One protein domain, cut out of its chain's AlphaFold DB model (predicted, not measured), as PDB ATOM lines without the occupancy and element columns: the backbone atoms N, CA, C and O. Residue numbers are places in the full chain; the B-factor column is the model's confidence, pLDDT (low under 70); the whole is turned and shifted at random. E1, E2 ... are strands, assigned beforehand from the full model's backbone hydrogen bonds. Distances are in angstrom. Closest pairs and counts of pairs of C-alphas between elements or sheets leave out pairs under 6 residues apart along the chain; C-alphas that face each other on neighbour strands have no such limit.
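AT A GLANCE: This is residues 30 to 153 of the 178 residues of an uncharacterized protein of Verrucomicrobiales bacterium (UniProt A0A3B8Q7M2). Two antiparallel sheets make an elongated sandwich, only partly face to face: a five-stranded sheet, in the order E1 E2 E8 E7 E6, and a smaller one, E3 E4 E5. The sheets come close on one side, where E5 meets E6, while E1 lies beyond the smaller sheet. The printed part has 124 residues, with eight named strands, E1 to E8 along the chain, and no named helix; the class is all strand. The whole is compact, with a radius of gyration of the C-alphas of 14.6 A and spans of 46 by 25 by 19 A.

HOW THE PARTS SIT: Start with the twisted large sheet: E1, residues 30 to 35, E2, 39 to 47, E8, 139 to 152, E7, 119 to 131, and E6, 107 to 116. Within hydrogen-bond range are N 31 and O 43 of the neighbours E1 and E2, 2.9 A, N 44 and O 144 of E2 and E8, 2.9 A, N 124 and O 147 of E7 and E8, 2.7 A, and N 110 and O 125 of E6 and E7, 2.9 A. E8 bends by 61 degrees at residue 142. Face to face with it in the sandwich, two sheets face to face, is the sheet of E3, residues 63 to 73, E4, 76 to 86, and E5, 93 to 96, a meander, each strand the antiparallel neighbour of the one before; look at N 69 and O 80, 2.9 A, and N 95 and O 81, 2.9 A, within hydrogen-bond range. The closest C-alphas of E5 and E6, Gly 96 and Asp 110, are 5.3 A apart.

IN THESE COORDINATES: Find C-alpha 30 at (23.331, -44.450, 27.356), where E1 begins; E8 ends at C-alpha 152, (15.742, -18.464, 21.674). E7 is 39.0 A long, E8 38.0 A, E3 31.0 A.

THE WHOLE: The C-alphas of Asn 134 and Ser 153, 47.8 A, are farthest apart. The printed part has no cut; the link E2 to E3 is long. Only residue 153 has pLDDT under 70.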
ATOM      1  N   ILE A  30      23.502 -45.892  27.191       95.94
ATOM      2  CA  ILE A  30      23.331 -44.450  27.356       95.94
ATOM      3  C   ILE A  30      23.716 -44.065  28.783       95.94
ATOM      4  O   ILE A  30      23.232 -44.652  29.753       95.94
ATOM      5  N   THR A  31      24.581 -43.066  28.920       96.50
ATOM      6  CA  THR A  31      24.952 -42.472  30.210       96.50
ATOM      7  C   THR A  31      24.876 -40.954  30.138       96.50
ATOM      8  O   THR A  31      24.771 -40.380  29.055       96.50
ATOM      9  N   ASP A  32      24.883 -40.295  31.299       97.00
ATOM     10  CA  ASP A  32      24.807 -38.833  31.408       97.00
ATOM     11  C   ASP A  32      23.636 -38.226  30.609       97.00
ATOM     12  O   ASP A  32      23.758 -37.147  30.034       97.00
ATOM     13  N   PHE A  33      22.506 -38.942  30.541       97.69
ATOM     14  CA  PHE A  33      21.322 -38.492  29.817       97.69
ATOM     15  C   PHE A  33      20.676 -37.304  30.531       97.69
ATOM     16  O   PHE A  33      20.280 -37.397  31.696       97.69
ATOM     17  N   VAL A  34      20.537 -36.202  29.806       97.44
ATOM     18  CA  VAL A  34      19.862 -34.984  30.238       97.44
ATOM     19  C   VAL A  34      18.938 -34.541  29.118       97.44
ATOM     20  O   VAL A  34      19.390 -34.308  28.000       97.44
ATOM     21  N   GLU A  35      17.661 -34.365  29.436       97.62
ATOM     22  CA  GLU A  35      16.697 -33.722  28.553       97.62
ATOM     23  C   GLU A  35      15.977 -32.601  29.308       97.62
ATOM     24  O   GLU A  35      15.524 -32.758  30.444       97.62
ATOM     25  N   SER A  36      15.873 -31.452  28.659       96.38
ATOM     26  CA  SER A  36      15.194 -30.251  29.122       96.38
ATOM     27  C   SER A  36      14.571 -29.529  27.921       96.38
ATOM     28  O   SER A  36      14.882 -29.882  26.778       96.38
ATOM     29  N   PRO A  37      13.735 -28.501  28.148       94.69
ATOM     30  CA  PRO A  37      13.211 -27.688  27.058       94.69
ATOM     31  C   PRO A  37      14.300 -27.103  26.159       94.69
ATOM     32  O   PRO A  37      14.098 -27.052  24.960       94.69
ATOM     33  N   ASP A  38      15.465 -26.739  26.700       94.88
ATOM     34  CA  ASP A  38      16.499 -26.027  25.934       94.88
ATOM     35  C   ASP A  38      17.693 -26.907  25.555       94.88
ATOM     36  O   ASP A  38      18.601 -26.464  24.853       94.88
ATOM     37  N   SER A  39      17.745 -28.153  26.029       96.88
ATOM     38  CA  SER A  39      18.875 -29.039  25.740       96.88
ATOM     39  C   SER A  39      18.543 -30.521  25.824       96.88
ATOM     40  O   SER A  39      17.759 -30.950  26.671       96.88
ATOM     41  N   LEU A  40      19.213 -31.298  24.978       98.19
ATOM     42  CA  LEU A  40      19.306 -32.753  25.036       98.19
ATOM     43  C   LEU A  40      20.786 -33.119  25.010       98.19
ATOM     44  O   LEU A  40      21.529 -32.637  24.164       98.19
ATOM     45  N   SER A  41      21.247 -33.969  25.914       98.38
ATOM     46  CA  SER A  41      22.608 -34.490  25.855       98.38
ATOM     47  C   SER A  41      22.695 -35.877  26.449       98.38
ATOM     48  O   SER A  41      21.924 -36.234  27.337       98.38
ATOM     49  N   PHE A  42      23.624 -36.663  25.930       98.38
ATOM     50  CA  PHE A  42      23.937 -37.981  26.448       98.38
ATOM     51  C   PHE A  42      25.300 -38.430  25.933       98.38
ATOM     52  O   PHE A  42      25.768 -38.007  24.871       98.38
ATOM     53  N   LYS A  43      25.927 -39.329  26.681       98.06
ATOM     54  CA  LYS A  43      27.037 -40.145  26.204       98.06
ATOM     55  C   LYS A  43      26.505 -41.496  25.779       98.06
ATOM     56  O   LYS A  43      25.533 -42.000  26.341       98.06
ATOM     57  N   PHE A  44      27.168 -42.085  24.803       96.25
ATOM     58  CA  PHE A  44      26.809 -43.396  24.306       96.25
ATOM     59  C   PHE A  44      28.048 -44.245  24.076       96.25
ATOM     60  O   PHE A  44      29.130 -43.746  23.759       96.25
ATOM     61  N   SER A  45      27.876 -45.548  24.214       95.25
ATOM     62  CA  SER A  45      28.818 -46.546  23.732       95.25
ATOM     63  C   SER A  45      28.067 -47.794  23.315       95.25
ATOM     64  O   SER A  45      27.000 -48.072  23.845       95.25
ATOM     65  N   GLY A  46      28.611 -48.554  22.379       91.12
ATOM     66  CA  GLY A  46      27.976 -49.772  21.892       91.12
ATOM     67  C   GLY A  46      28.972 -50.695  21.219       91.12
ATOM     68  O   GLY A  46      30.170 -50.391  21.132       91.12
ATOM     69  N   ASN A  47      28.486 -51.852  20.781       87.25
ATOM     70  CA  ASN A  47      29.311 -52.837  20.093       87.25
ATOM     71  C   ASN A  47      28.530 -53.549  18.987       87.25
ATOM     72  O   ASN A  47      27.622 -54.335  19.252       87.25
ATOM     73  N   GLY A  48      28.967 -53.331  17.752       77.88
ATOM     74  CA  GLY A  48      28.419 -53.942  16.552       77.88
ATOM     75  C   GLY A  48      27.725 -52.932  15.643       77.88
ATOM     76  O   GLY A  48      27.231 -51.902  16.075       77.88
ATOM     77  N   SER A  49      27.669 -53.267  14.358       71.81
ATOM     78  CA  SER A  49      27.090 -52.441  13.286       71.81
ATOM     79  C   SER A  49      25.567 -52.332  13.277       71.81
ATOM     80  O   SER A  49      25.013 -51.596  12.467       71.81
ATOM     81  N   PHE A  50      24.887 -53.100  14.127       73.12
ATOM     82  CA  PHE A  50      23.427 -53.082  14.265       73.12
ATOM     83  C   PHE A  50      22.992 -52.529  15.622       73.12
ATOM     84  O   PHE A  50      21.836 -52.686  16.007       73.12
ATOM     85  N   ASP A  51      23.936 -51.959  16.368       79.75
ATOM     86  CA  ASP A  51      23.685 -51.392  17.677       79.75
ATOM     87  C   ASP A  51      23.435 -49.886  17.541       79.75
ATOM     88  O   ASP A  51      24.374 -49.113  17.379       79.75
ATOM     89  N   PHE A  52      22.164 -49.481  17.556       85.81
ATOM     90  CA  PHE A  52      21.756 -48.093  17.336       85.81
ATOM     91  C   PHE A  52      21.539 -47.371  18.666       85.81
ATOM     92  O   PHE A  52      20.695 -47.758  19.476       85.81
ATOM     93  N   VAL A  53      22.274 -46.278  18.867       90.94
ATOM     94  CA  VAL A  53      22.155 -45.368  20.011       90.94
ATOM     95  C   VAL A  53      20.730 -44.851  20.171       90.94
ATOM     96  O   VAL A  53      20.215 -44.828  21.289       90.94
ATOM     97  N   LYS A  54      20.085 -44.453  19.069       91.06
ATOM     98  CA  LYS A  54      18.737 -43.875  19.069       91.06
ATOM     99  C   LYS A  54      17.721 -44.807  19.737       91.06
ATOM    100  O   LYS A  54      16.891 -44.345  20.516       91.06
ATOM    101  N   ASP A  55      17.796 -46.103  19.449       90.69
ATOM    102  CA  ASP A  55      16.834 -47.093  19.943       90.69
ATOM    103  C   ASP A  55      16.995 -47.380  21.445       90.69
ATOM    104  O   ASP A  55      16.069 -47.884  22.082       90.69
ATOM    105  N   SER A  56      18.150 -47.033  22.019       91.56
ATOM    106  CA  SER A  56      18.444 -47.161  23.449       91.56
ATOM    107  C   SER A  56      18.072 -45.918  24.268       91.56
ATOM    108  O   SER A  56      18.238 -45.919  25.492       91.56
ATOM    109  N   LEU A  57      17.597 -44.840  23.634       92.25
ATOM    110  CA  LEU A  57      17.215 -43.619  24.340       92.25
ATOM    111  C   LEU A  57      15.881 -43.791  25.091       92.25
ATOM    112  O   LEU A  57      14.953 -44.430  24.588       92.25
ATOM    113  N   PRO A  58      15.730 -43.169  26.274       92.00
ATOM    114  CA  PRO A  58      14.416 -42.973  26.877       92.00
ATOM    115  C   PRO A  58      13.480 -42.193  25.933       92.00
ATOM    116  O   PRO A  58      13.962 -41.415  25.105       92.00
ATOM    117  N   PRO A  59      12.147 -42.330  26.073       93.44
ATOM    118  CA  PRO A  59      11.202 -41.506  25.325       93.44
ATOM    119  C   PRO A  59      11.469 -40.012  25.541       93.44
ATOM    120  O   PRO A  59      11.469 -39.546  26.681       93.44
ATOM    121  N   LEU A  60      11.672 -39.283  24.443       95.44
ATOM    122  CA  LEU A  60      11.951 -37.848  24.450       95.44
ATOM    123  C   LEU A  60      10.653 -37.030  24.481       95.44
ATOM    124  O   LEU A  60       9.617 -37.458  23.959       95.44
ATOM    125  N   LYS A  61      10.704 -35.845  25.092       97.12
ATOM    126  CA  LYS A  61       9.565 -34.927  25.246       97.12
ATOM    127  C   LYS A  61       9.730 -33.611  24.488       97.12
ATOM    128  O   LYS A  61       8.739 -33.092  23.979       97.12
ATOM    129  N   TYR A  62      10.933 -33.047  24.478       96.50
ATOM    130  CA  TYR A  62      11.224 -31.733  23.886       96.50
ATOM    131  C   TYR A  62      12.051 -31.844  22.609       96.50
ATOM    132  O   TYR A  62      12.171 -30.869  21.874       96.50
ATOM    133  N   TRP A  63      12.602 -33.024  22.345       96.56
ATOM    134  CA  TRP A  63      13.468 -33.281  21.208       96.56
ATOM    135  C   TRP A  63      13.026 -34.535  20.463       96.56
ATOM    136  O   TRP A  63      12.422 -35.441  21.032       96.56
ATOM    137  N   GLU A  64      13.368 -34.612  19.186       96.00
ATOM    138  CA  GLU A  64      13.190 -35.795  18.358       96.00
ATOM    139  C   GLU A  64      14.520 -36.157  17.699       96.00
ATOM    140  O   GLU A  64      15.229 -35.288  17.192       96.00
ATOM    141  N   ILE A  65      14.842 -37.452  17.685       95.19
ATOM    142  CA  ILE A  65      15.873 -38.024  16.818       95.19
ATOM    143  C   ILE A  65      15.172 -39.037  15.920       95.19
ATOM    144  O   ILE A  65      14.778 -40.117  16.370       95.19
ATOM    145  N   GLY A  66      14.964 -38.699  14.650       90.88
ATOM    146  CA  GLY A  66      14.205 -39.550  13.733       90.88
ATOM    147  C   GLY A  66      15.028 -40.685  13.117       90.88
ATOM    148  O   GLY A  66      14.471 -41.755  12.874       90.88
ATOM    149  N   THR A  67      16.343 -40.544  12.943       91.19
ATOM    150  CA  THR A  67      17.183 -41.654  12.460       91.19
ATOM    151  C   THR A  67      18.645 -41.540  12.877       91.19
ATOM    152  O   THR A  67      19.169 -40.451  13.112       91.19
ATOM    153  N   GLU A  68      19.308 -42.690  12.896       92.38
ATOM    154  CA  GLU A  68      20.749 -42.853  13.053       92.38
ATOM    155  C   GLU A  68      21.310 -43.577  11.831       92.38
ATOM    156  O   GLU A  68      20.649 -44.438  11.250       92.38
ATOM    157  N   ILE A  69      22.507 -43.186  11.406       89.81
ATOM    158  CA  ILE A  69      23.179 -43.716  10.222       89.81
ATOM    159  C   ILE A  69      24.562 -44.187  10.633       89.81
ATOM    160  O   ILE A  69      25.345 -43.397  11.157       89.81
ATOM    161  N   HIS A  70      24.868 -45.447  10.329       88.50
ATOM    162  CA  HIS A  70      26.200 -46.038  10.431       88.50
ATOM    163  C   HIS A  70      26.634 -46.507   9.044       88.50
ATOM    164  O   HIS A  70      25.955 -47.316   8.413       88.50
ATOM    165  N   VAL A  71      27.774 -46.020   8.563       88.50
ATOM    166  CA  VAL A  71      28.390 -46.455   7.306       88.50
ATOM    167  C   VAL A  71      29.841 -46.843   7.544       88.50
ATOM    168  O   VAL A  71      30.583 -46.140   8.219       88.50
ATOM    169  N   ALA A  72      30.273 -47.957   6.964       88.31
ATOM    170  CA  ALA A  72      31.667 -48.372   6.997       88.31
ATOM    171  C   ALA A  72      32.124 -48.825   5.613       88.31
ATOM    172  O   ALA A  72      31.414 -49.570   4.931       88.31
ATOM    173  N   PHE A  73      33.325 -48.412   5.215       86.44
ATOM    174  CA  PHE A  73      33.942 -48.822   3.961       86.44
ATOM    175  C   PHE A  73      35.463 -48.901   4.107       86.44
ATOM    176  O   PHE A  73      36.130 -47.915   4.406       86.44
ATOM    177  N   GLY A  74      36.028 -50.089   3.879       87.31
ATOM    178  CA  GLY A  74      37.467 -50.305   4.026       87.31
ATOM    179  C   GLY A  74      37.947 -50.024   5.453       87.31
ATOM    180  O   GLY A  74      37.519 -50.695   6.391       87.31
ATOM    181  N   SER A  75      38.858 -49.060   5.594       90.75
ATOM    182  CA  SER A  75      39.426 -48.608   6.872       90.75
ATOM    183  C   SER A  75      38.655 -47.466   7.531       90.75
ATOM    184  O   SER A  75      39.067 -47.016   8.602       90.75
ATOM    185  N   ASP A  76      37.573 -47.005   6.907       92.81
ATOM    186  CA  ASP A  76      36.921 -45.757   7.271       92.81
ATOM    187  C   ASP A  76      35.458 -45.996   7.677       92.81
ATOM    188  O   ASP A  76      34.807 -46.965   7.263       92.81
ATOM    189  N   TYR A  77      34.939 -45.088   8.495       92.19
ATOM    190  CA  TYR A  77      33.586 -45.082   9.026       92.19
ATOM    191  C   TYR A  77      32.939 -43.701   8.906       92.19
ATOM    192  O   TYR A  77      33.603 -42.683   8.691       92.19
ATOM    193  N   GLY A  78      31.615 -43.685   9.023       92.19
ATOM    194  CA  GLY A  78      30.791 -42.490   9.082       92.19
ATOM    195  C   GLY A  78      29.572 -42.713   9.966       92.19
ATOM    196  O   GLY A  78      28.916 -43.749   9.878       92.19
ATOM    197  N   ALA A  79      29.288 -41.748  10.834       92.81
ATOM    198  CA  ALA A  79      28.143 -41.757  11.733       92.81
ATOM    199  C   ALA A  79      27.394 -40.436  11.640       92.81
ATOM    200  O   ALA A  79      28.016 -39.368  11.648       92.81
ATOM    201  N   ALA A  80      26.067 -40.508  11.645       94.62
ATOM    202  CA  ALA A  80      25.225 -39.328  11.717       94.62
ATOM    203  C   ALA A  80      23.923 -39.577  12.477       94.62
ATOM    204  O   ALA A  80      23.382 -40.685  12.480       94.62
ATOM    205  N   PHE A  81      23.382 -38.499  13.039       95.31
ATOM    206  CA  PHE A  81      21.974 -38.410  13.401       95.31
ATOM    207  C   PHE A  81      21.261 -37.466  12.445       95.31
ATOM    208  O   PHE A  81      21.781 -36.407  12.091       95.31
ATOM    209  N   ALA A  82      20.057 -37.843  12.036       93.81
ATOM    210  CA  ALA A  82      19.227 -37.041  11.153       93.81
ATOM    211  C   ALA A  82      17.787 -37.000  11.649       93.81
ATOM    212  O   ALA A  82      17.399 -37.758  12.543       93.81
ATOM    213  N   LEU A  83      16.997 -36.123  11.026       92.81
ATOM    214  CA  LEU A  83      15.638 -35.821  11.467       92.81
ATOM    215  C   LEU A  83      15.639 -35.361  12.931       92.81
ATOM    216  O   LEU A  83      14.882 -35.863  13.759       92.81
ATOM    217  N   LEU A  84      16.587 -34.476  13.247       95.44
ATOM    218  CA  LEU A  84      16.723 -33.873  14.564       95.44
ATOM    219  C   LEU A  84      15.753 -32.704  14.667       95.44
ATOM    220  O   LEU A  84      15.843 -31.799  13.842       95.44
ATOM    221  N   HIS A  85      14.860 -32.713  15.651       91.94
ATOM    222  CA  HIS A  85      13.906 -31.622  15.865       91.94
ATOM    223  C   HIS A  85      13.904 -31.179  17.317       91.94
ATOM    224  O   HIS A  85      13.789 -32.011  18.217       91.94
ATOM    225  N   HIS A  86      13.943 -29.871  17.546       94.38
ATOM    226  CA  HIS A  86      13.373 -29.290  18.754       94.38
ATOM    227  C   HIS A  86      11.850 -29.204  18.592       94.38
ATOM    228  O   HIS A  86      11.357 -28.788  17.547       94.38
ATOM    229  N   LEU A  87      11.078 -29.647  19.578       92.44
ATOM    230  CA  LEU A  87       9.619 -29.667  19.494       92.44
ATOM    231  C   LEU A  87       9.008 -28.397  20.110       92.44
ATOM    232  O   LEU A  87       9.464 -27.950  21.164       92.44
ATOM    233  N   PRO A  88       7.896 -27.882  19.547       88.50
ATOM    234  CA  PRO A  88       7.107 -28.465  18.453       88.50
ATOM    235  C   PRO A  88       7.489 -28.008  17.032       88.50
ATOM    236  O   PRO A  88       6.979 -28.580  16.072       88.50
ATOM    237  N   ASP A  89       8.299 -26.963  16.886       80.31
ATOM    238  CA  ASP A  89       8.441 -26.182  15.648       80.31
ATOM    239  C   ASP A  89       9.891 -25.994  15.169       80.31
ATOM    240  O   ASP A  89      10.143 -25.225  14.236       80.31
ATOM    241  N   GLY A  90      10.843 -26.702  15.775       83.62
ATOM    242  CA  GLY A  90      12.234 -26.715  15.345       83.62
ATOM    243  C   GLY A  90      12.404 -27.323  13.943       83.62
ATOM    244  O   GLY A  90      11.681 -28.249  13.558       83.62
ATOM    245  N   PRO A  91      13.345 -26.805  13.138       88.69
ATOM    246  CA  PRO A  91      13.627 -27.326  11.809       88.69
ATOM    247  C   PRO A  91      14.282 -28.709  11.864       88.69
ATOM    248  O   PRO A  91      15.008 -29.041  12.799       88.69
ATOM    249  N   THR A  92      14.100 -29.484  10.795       91.81
ATOM    250  CA  THR A  92      14.808 -30.750  10.563       91.81
ATOM    251  C   THR A  92      16.305 -30.552  10.431       91.81
ATOM    252  O   THR A  92      16.793 -30.019   9.434       91.81
ATOM    253  N   GLY A  93      17.026 -31.039  11.436       91.75
ATOM    254  CA  GLY A  93      18.473 -31.051  11.505       91.75
ATOM    255  C   GLY A  93      19.110 -32.382  11.109       91.75
ATOM    256  O   GLY A  93      18.483 -33.447  11.063       91.75
ATOM    257  N   PHE A  94      20.411 -32.289  10.862       94.75
ATOM    258  CA  PHE A  94      21.341 -33.384  10.618       94.75
ATOM    259  C   PHE A  94      22.665 -33.023  11.293       94.75
ATOM    260  O   PHE A  94      23.043 -31.853  11.278       94.75
ATOM    261  N   VAL A  95      23.367 -33.994  11.873       96.44
ATOM    262  CA  VAL A  95      24.740 -33.813  12.363       96.44
ATOM    263  C   VAL A  95      25.547 -35.083  12.135       96.44
ATOM    264  O   VAL A  95      25.062 -36.193  12.370       96.44
ATOM    265  N   GLY A  96      26.794 -34.910  11.716       94.44
ATOM    266  CA  GLY A  96      27.741 -35.981  11.461       94.44
ATOM    267  C   GLY A  96      28.026 -36.190   9.976       94.44
ATOM    268  O   GLY A  96      27.905 -35.276   9.167       94.44
ATOM    269  N   THR A  97      28.429 -37.403   9.605       88.81
ATOM    270  CA  THR A  97      28.739 -37.769   8.219       88.81
ATOM    271  C   THR A  97      28.055 -39.074   7.840       88.81
ATOM    272  O   THR A  97      28.187 -40.086   8.526       88.81
ATOM    273  N   ALA A  98      27.324 -39.049   6.725       86.75
ATOM    274  CA  ALA A  98      26.746 -40.247   6.119       86.75
ATOM    275  C   ALA A  98      27.727 -40.949   5.160       86.75
ATOM    276  O   ALA A  98      27.411 -42.017   4.642       86.75
ATOM    277  N   ASP A  99      28.914 -40.376   4.950       86.31
ATOM    278  CA  ASP A  99      29.988 -40.968   4.161       86.31
ATOM    279  C   ASP A  99      31.055 -41.574   5.082       86.31
ATOM    280  O   ASP A  99      31.414 -40.986   6.109       86.31
ATOM    281  N   ALA A 100      31.590 -42.736   4.700       83.94
ATOM    282  CA  ALA A 100      32.700 -43.381   5.397       83.94
ATOM    283  C   ALA A 100      34.028 -42.681   5.069       83.94
ATOM    284  O   ALA A 100      34.721 -43.067   4.132       83.94
ATOM    285  N   ILE A 101      34.340 -41.622   5.818       89.75
ATOM    286  CA  ILE A 101      35.497 -40.737   5.577       89.75
ATOM    287  C   ILE A 101      36.428 -40.605   6.784       89.75
ATOM    288  O   ILE A 101      37.463 -39.943   6.697       89.75
ATOM    289  N   VAL A 102      36.055 -41.178   7.928       93.19
ATOM    290  CA  VAL A 102      36.840 -41.098   9.161       93.19
ATOM    291  C   VAL A 102      37.564 -42.423   9.369       93.19
ATOM    292  O   VAL A 102      36.895 -43.445   9.469       93.19
ATOM    293  N   PRO A 103      38.898 -42.458   9.493       95.00
ATOM    294  CA  PRO A 103      39.602 -43.702   9.789       95.00
ATOM    295  C   PRO A 103      39.164 -44.303  11.132       95.00
ATOM    296  O   PRO A 103      39.068 -43.586  12.133       95.00
ATOM    297  N   PHE A 104      38.953 -45.621  11.189       94.38
ATOM    298  CA  PHE A 104      38.695 -46.320  12.456       94.38
ATOM    299  C   PHE A 104      39.791 -46.033  13.500       94.38
ATOM    300  O   PHE A 104      40.963 -45.844  13.166       94.38
ATOM    301  N   GLY A 105      39.402 -45.980  14.775       94.25
ATOM    302  CA  GLY A 105      40.262 -45.605  15.903       94.25
ATOM    303  C   GLY A 105      40.524 -44.098  16.019       94.25
ATOM    304  O   GLY A 105      41.171 -43.652  16.967       94.25
ATOM    305  N   THR A 106      40.017 -43.292  15.080       96.38
ATOM    306  CA  THR A 106      40.125 -41.828  15.115       96.38
ATOM    307  C   THR A 106      38.798 -41.208  15.527       96.38
ATOM    308  O   THR A 106      37.736 -41.586  15.030       96.38
ATOM    309  N   GLY A 107      38.861 -40.235  16.436       95.06
ATOM    310  CA  GLY A 107      37.691 -39.477  16.858       95.06
ATOM    311  C   GLY A 107      37.232 -38.491  15.791       95.06
ATOM    312  O   GLY A 107      38.033 -37.760  15.208       95.06
ATOM    313  N   TYR A 108      35.927 -38.451  15.583       96.06
ATOM    314  CA  TYR A 108      35.230 -37.486  14.756       96.06
ATOM    315  C   TYR A 108      34.360 -36.587  15.626       96.06
ATOM    316  O   TYR A 108      33.845 -36.997  16.672       96.06
ATOM    317  N   SER A 109      34.200 -35.339  15.200       96.88
ATOM    318  CA  SER A 109      33.214 -34.443  15.779       96.88
ATOM    319  C   SER A 109      32.676 -33.496  14.722       96.88
ATOM    320  O   SER A 109      33.423 -33.026  13.866       96.88
ATOM    321  N   ASP A 110      31.384 -33.220  14.815       97.38
ATOM    322  CA  ASP A 110      30.681 -32.286  13.955       97.38
ATOM    323  C   ASP A 110      29.780 -31.373  14.784       97.38
ATOM    324  O   ASP A 110      29.325 -31.726  15.878       97.38
ATOM    325  N   THR A 111      29.545 -30.173  14.268       97.44
ATOM    326  CA  THR A 111      28.596 -29.218  14.829       97.44
ATOM    327  C   THR A 111      27.818 -28.571  13.701       97.44
ATOM    328  O   THR A 111      28.403 -28.033  12.766       97.44
ATOM    329  N   GLN A 112      26.497 -28.590  13.827       96.75
ATOM    330  CA  GLN A 112      25.578 -28.005  12.863       96.75
ATOM    331  C   GLN A 112      24.640 -27.029  13.562       96.75
ATOM    332  O   GLN A 112      24.258 -27.231  14.718       96.75
ATOM    333  N   TRP A 113      24.269 -25.972  12.845       94.56
ATOM    334  CA  TRP A 113      23.393 -24.915  13.335       94.56
ATOM    335  C   TRP A 113      22.212 -24.740  12.396       94.56
ATOM    336  O   TRP A 113      22.385 -24.621  11.183       94.56
ATOM    337  N   PHE A 114      21.021 -24.660  12.974       91.38
ATOM    338  CA  PHE A 114      19.780 -24.445  12.249       91.38
ATOM    339  C   PHE A 114      19.055 -23.258  12.876       91.38
ATOM    340  O   PHE A 114      18.504 -23.353  13.969       91.38
ATOM    341  N   THR A 115      19.091 -22.111  12.199       90.00
ATOM    342  CA  THR A 115      18.409 -20.887  12.647       90.00
ATOM    343  C   THR A 115      17.003 -20.813  12.059       90.00
ATOM    344  O   THR A 115      16.807 -21.019  10.861       90.00
ATOM    345  N   HIS A 116      16.027 -20.482  12.899       83.81
ATOM    346  CA  HIS A 116      14.609 -20.384  12.562       83.81
ATOM    347  C   HIS A 116      13.921 -19.281  13.386       83.81
ATOM    348  O   HIS A 116      14.550 -18.591  14.185       83.81
ATOM    349  N   GLY A 117      12.622 -19.062  13.158       82.88
ATOM    350  CA  GLY A 117      11.889 -17.930  13.741       82.88
ATOM    351  C   GLY A 117      11.813 -17.918  15.275       82.88
ATOM    352  O   GLY A 117      11.709 -16.840  15.856       82.88
ATOM    353  N   SER A 118      11.873 -19.083  15.921       83.06
ATOM    354  CA  SER A 118      11.836 -19.238  17.381       83.06
ATOM    355  C   SER A 118      13.226 -19.260  18.029       83.06
ATOM    356  O   SER A 118      13.340 -18.992  19.224       83.06
ATOM    357  N   GLY A 119      14.298 -19.489  17.265       89.38
ATOM    358  CA  GLY A 119      15.645 -19.550  17.819       89.38
ATOM    359  C   GLY A 119      16.702 -20.133  16.888       89.38
ATOM    360  O   GLY A 119      16.606 -20.086  15.663       89.38
ATOM    361  N   THR A 120      17.773 -20.639  17.485       92.69
ATOM    362  CA  THR A 120      18.806 -21.426  16.812       92.69
ATOM    363  C   THR A 120      19.014 -22.733  17.554       92.69
ATOM    364  O   THR A 120      19.399 -22.726  18.728       92.69
ATOM    365  N   ASP A 121      18.831 -23.830  16.831       94.75
ATOM    366  CA  ASP A 121      19.190 -25.170  17.270       94.75
ATOM    367  C   ASP A 121      20.644 -25.449  16.900       94.75
ATOM    368  O   ASP A 121      21.067 -25.262  15.758       94.75
ATOM    369  N   THR A 122      21.426 -25.895  17.875       96.62
ATOM    370  CA  THR A 122      22.805 -26.342  17.675       96.62
ATOM    371  C   THR A 122      22.895 -27.820  17.999       96.62
ATOM    372  O   THR A 122      22.689 -28.199  19.150       96.62
ATOM    373  N   TYR A 123      23.271 -28.637  17.021       97.88
ATOM    374  CA  TYR A 123      23.506 -30.067  17.193       97.88
ATOM    375  C   TYR A 123      24.997 -30.357  17.152       97.88
ATOM    376  O   TYR A 123      25.723 -29.832  16.309       97.88
ATOM    377  N   ARG A 124      25.464 -31.200  18.066       98.19
ATOM    378  CA  ARG A 124      26.860 -31.605  18.198       98.19
ATOM    379  C   ARG A 124      26.930 -33.105  18.359       98.19
ATOM    380  O   ARG A 124      26.251 -33.671  19.215       98.19
ATOM    381  N   LEU A 125      27.793 -33.721  17.569       98.06
ATOM    382  CA  LEU A 125      28.114 -35.133  17.667       98.06
ATOM    383  C   LEU A 125      29.619 -35.264  17.830       98.06
ATOM    384  O   LEU A 125      30.393 -34.591  17.149       98.06
ATOM    385  N   SER A 126      30.038 -36.152  18.715       97.75
ATOM    386  CA  SER A 126      31.377 -36.710  18.682       97.75
ATOM    387  C   SER A 126      31.283 -38.209  18.816       97.75
ATOM    388  O   SER A 126      30.485 -38.719  19.599       97.75
ATOM    389  N   ILE A 127      32.091 -38.907  18.038       95.94
ATOM    390  CA  ILE A 127      32.094 -40.356  18.002       95.94
ATOM    391  C   ILE A 127      33.476 -40.850  17.604       95.94
ATOM    392  O   ILE A 127      34.147 -40.252  16.769       95.94
ATOM    393  N   THR A 128      33.877 -41.955  18.207       95.81
ATOM    394  CA  THR A 128      34.978 -42.797  17.762       95.81
ATOM    395  C   THR A 128      34.411 -44.186  17.542       95.81
ATOM    396  O   THR A 128      33.722 -44.712  18.420       95.81
ATOM    397  N   ALA A 129      34.711 -44.784  16.394       94.12
ATOM    398  CA  ALA A 129      34.423 -46.183  16.121       94.12
ATOM    399  C   ALA A 129      35.730 -46.953  15.933       94.12
ATOM    400  O   ALA A 129      36.686 -46.449  15.343       94.12
ATOM    401  N   GLU A 130      35.752 -48.188  16.410       93.56
ATOM    402  CA  GLU A 130      36.850 -49.131  16.248       93.56
ATOM    403  C   GLU A 130      36.549 -50.113  15.124       93.56
ATOM    404  O   GLU A 130      35.398 -50.508  14.895       93.56
ATOM    405  N   SER A 131      37.610 -50.551  14.447       89.88
ATOM    406  CA  SER A 131      37.481 -51.598  13.446       89.88
ATOM    407  C   SER A 131      37.291 -52.955  14.120       89.88
ATOM    408  O   SER A 131      38.004 -53.313  15.055       89.88
ATOM    409  N   SER A 132      36.383 -53.765  13.588       85.62
ATOM    410  CA  SER A 132      36.260 -55.180  13.945       85.62
ATOM    411  C   SER A 132      37.381 -56.050  13.362       85.62
ATOM    412  O   SER A 132      37.486 -57.228  13.706       85.62
ATOM    413  N   GLY A 133      38.160 -55.519  12.409       82.19
ATOM    414  CA  GLY A 133      39.070 -56.292  11.561       82.19
ATOM    415  C   GLY A 133      38.365 -57.194  10.534       82.19
ATOM    416  O   GLY A 133      39.032 -57.857   9.741       82.19
ATOM    417  N   ASN A 134      37.028 -57.228  10.511       82.19
ATOM    418  CA  ASN A 134      36.241 -58.008   9.565       82.19
ATOM    419  C   ASN A 134      35.825 -57.134   8.366       82.19
ATOM    420  O   ASN A 134      34.970 -56.262   8.521       82.19
ATOM    421  N   PRO A 135      36.316 -57.407   7.143       74.69
ATOM    422  CA  PRO A 135      36.008 -56.588   5.968       74.69
ATOM    423  C   PRO A 135      34.531 -56.633   5.545       74.69
ATOM    424  O   PRO A 135      34.098 -55.800   4.757       74.69
ATOM    425  N   ARG A 136      33.744 -57.599   6.038       74.06
ATOM    426  CA  ARG A 136      32.295 -57.682   5.781       74.06
ATOM    427  C   ARG A 136      31.457 -56.951   6.821       74.06
ATOM    428  O   ARG A 136      30.275 -56.729   6.583       74.06
ATOM    429  N   ASN A 137      32.038 -56.634   7.973       74.00
ATOM    430  CA  ASN A 137      31.362 -55.913   9.037       74.00
ATOM    431  C   ASN A 137      32.371 -55.037   9.784       74.00
ATOM    432  O   ASN A 137      32.769 -55.406  10.888       74.00
ATOM    433  N   PRO A 138      32.851 -53.938   9.180       78.12
ATOM    434  CA  PRO A 138      34.048 -53.262   9.670       78.12
ATOM    435  C   PRO A 138      33.834 -52.546  11.005       78.12
ATOM    436  O   PRO A 138      34.802 -52.330  11.720       78.12
ATOM    437  N   TRP A 139      32.590 -52.217  11.359       80.25
ATOM    438  CA  TRP A 139      32.241 -51.519  12.595       80.25
ATOM    439  C   TRP A 139      32.197 -52.478  13.792       80.25
ATOM    440  O   TRP A 139      31.496 -53.493  13.750       80.25
ATOM    441  N   ALA A 140      32.928 -52.163  14.863       84.25
ATOM    442  CA  ALA A 140      32.902 -52.906  16.124       84.25
ATOM    443  C   ALA A 140      32.407 -52.030  17.277       84.25
ATOM    444  O   ALA A 140      31.236 -51.656  17.319       84.25
ATOM    445  N   ALA A 141      33.292 -51.720  18.221       91.31
ATOM    446  CA  ALA A 141      32.979 -50.862  19.340       91.31
ATOM    447  C   ALA A 141      32.870 -49.414  18.868       91.31
ATOM    448  O   ALA A 141      33.617 -48.977  17.994       91.31
ATOM    449  N   PHE A 142      31.979 -48.655  19.480       93.81
ATOM    450  CA  PHE A 142      31.941 -47.215  19.306       93.81
ATOM    451  C   PHE A 142      31.633 -46.536  20.628       93.81
ATOM    452  O   PHE A 142      31.065 -47.129  21.547       93.81
ATOM    453  N   SER A 143      32.028 -45.278  20.732       96.19
ATOM    454  CA  SER A 143      31.678 -44.428  21.858       96.19
ATOM    455  C   SER A 143      31.671 -42.974  21.441       96.19
ATOM    456  O   SER A 143      32.346 -42.590  20.487       96.19
ATOM    457  N   GLY A 144      30.900 -42.165  22.146       97.12
ATOM    458  CA  GLY A 144      30.721 -40.783  21.774       97.12
ATOM    459  C   GLY A 144      29.799 -40.031  22.709       97.12
ATOM    460  O   GLY A 144      29.434 -40.492  23.795       97.12
ATOM    461  N   TRP A 145      29.438 -38.840  22.270       98.19
ATOM    462  CA  TRP A 145      28.448 -38.012  22.926       98.19
ATOM    463  C   TRP A 145      27.672 -37.206  21.898       98.19
ATOM    464  O   TRP A 145      28.161 -36.884  20.813       98.19
ATOM    465  N   PHE A 146      26.449 -36.876  22.277       98.50
ATOM    466  CA  PHE A 146      25.578 -35.993  21.533       98.50
ATOM    467  C   PHE A 146      25.125 -34.852  22.431       98.50
ATOM    468  O   PHE A 146      24.905 -35.035  23.631       98.50
ATOM    469  N   SER A 147      24.987 -33.671  21.843       98.31
ATOM    470  CA  SER A 147      24.337 -32.537  22.480       98.31
ATOM    471  C   SER A 147      23.523 -31.760  21.456       98.31
ATOM    472  O   SER A 147      24.017 -31.435  20.381       98.31
ATOM    473  N   ALA A 148      22.294 -31.432  21.821       97.75
ATOM    474  CA  ALA A 148      21.462 -30.442  21.175       97.75
ATOM    475  C   ALA A 148      21.212 -29.296  22.159       97.75
ATOM    476  O   ALA A 148      20.997 -29.537  23.351       97.75
ATOM    477  N   VAL A 149      21.244 -28.062  21.667       96.88
ATOM    478  CA  VAL A 149      20.893 -26.864  22.437       96.88
ATOM    479  C   VAL A 149      19.982 -25.994  21.588       96.88
ATOM    480  O   VAL A 149      20.355 -25.641  20.470       96.88
ATOM    481  N   HIS A 150      18.830 -25.623  22.136       94.81
ATOM    482  CA  HIS A 150      17.949 -24.615  21.567       94.81
ATOM    483  C   HIS A 150      18.252 -23.272  22.231       94.81
ATOM    484  O   HIS A 150      18.297 -23.160  23.456       94.81
ATOM    485  N   THR A 151      18.490 -22.242  21.427       92.31
ATOM    486  CA  THR A 151      18.692 -20.873  21.916       92.31
ATOM    487  C   THR A 151      17.649 -19.956  21.311       92.31
ATOM    488  O   THR A 151      17.647 -19.719  20.106       92.31
ATOM    489  N   THR A 152      16.768 -19.402  22.137       86.06
ATOM    490  CA  THR A 152      15.742 -18.464  21.674       86.06
ATOM    491  C   THR A 152      16.388 -17.177  21.162       86.06
ATOM    492  O   THR A 152      17.213 -16.574  21.853       86.06
ATOM    493  N   SER A 153      16.003 -16.706  19.976       65.50
ATOM    494  CA  SER A 153      16.615 -15.529  19.339       65.50
ATOM    495  C   SER A 153      16.053 -14.180  19.810       65.50
ATOM    496  O   SER A 153      16.283 -13.164  19.159       65.50
TER     497      SER A 153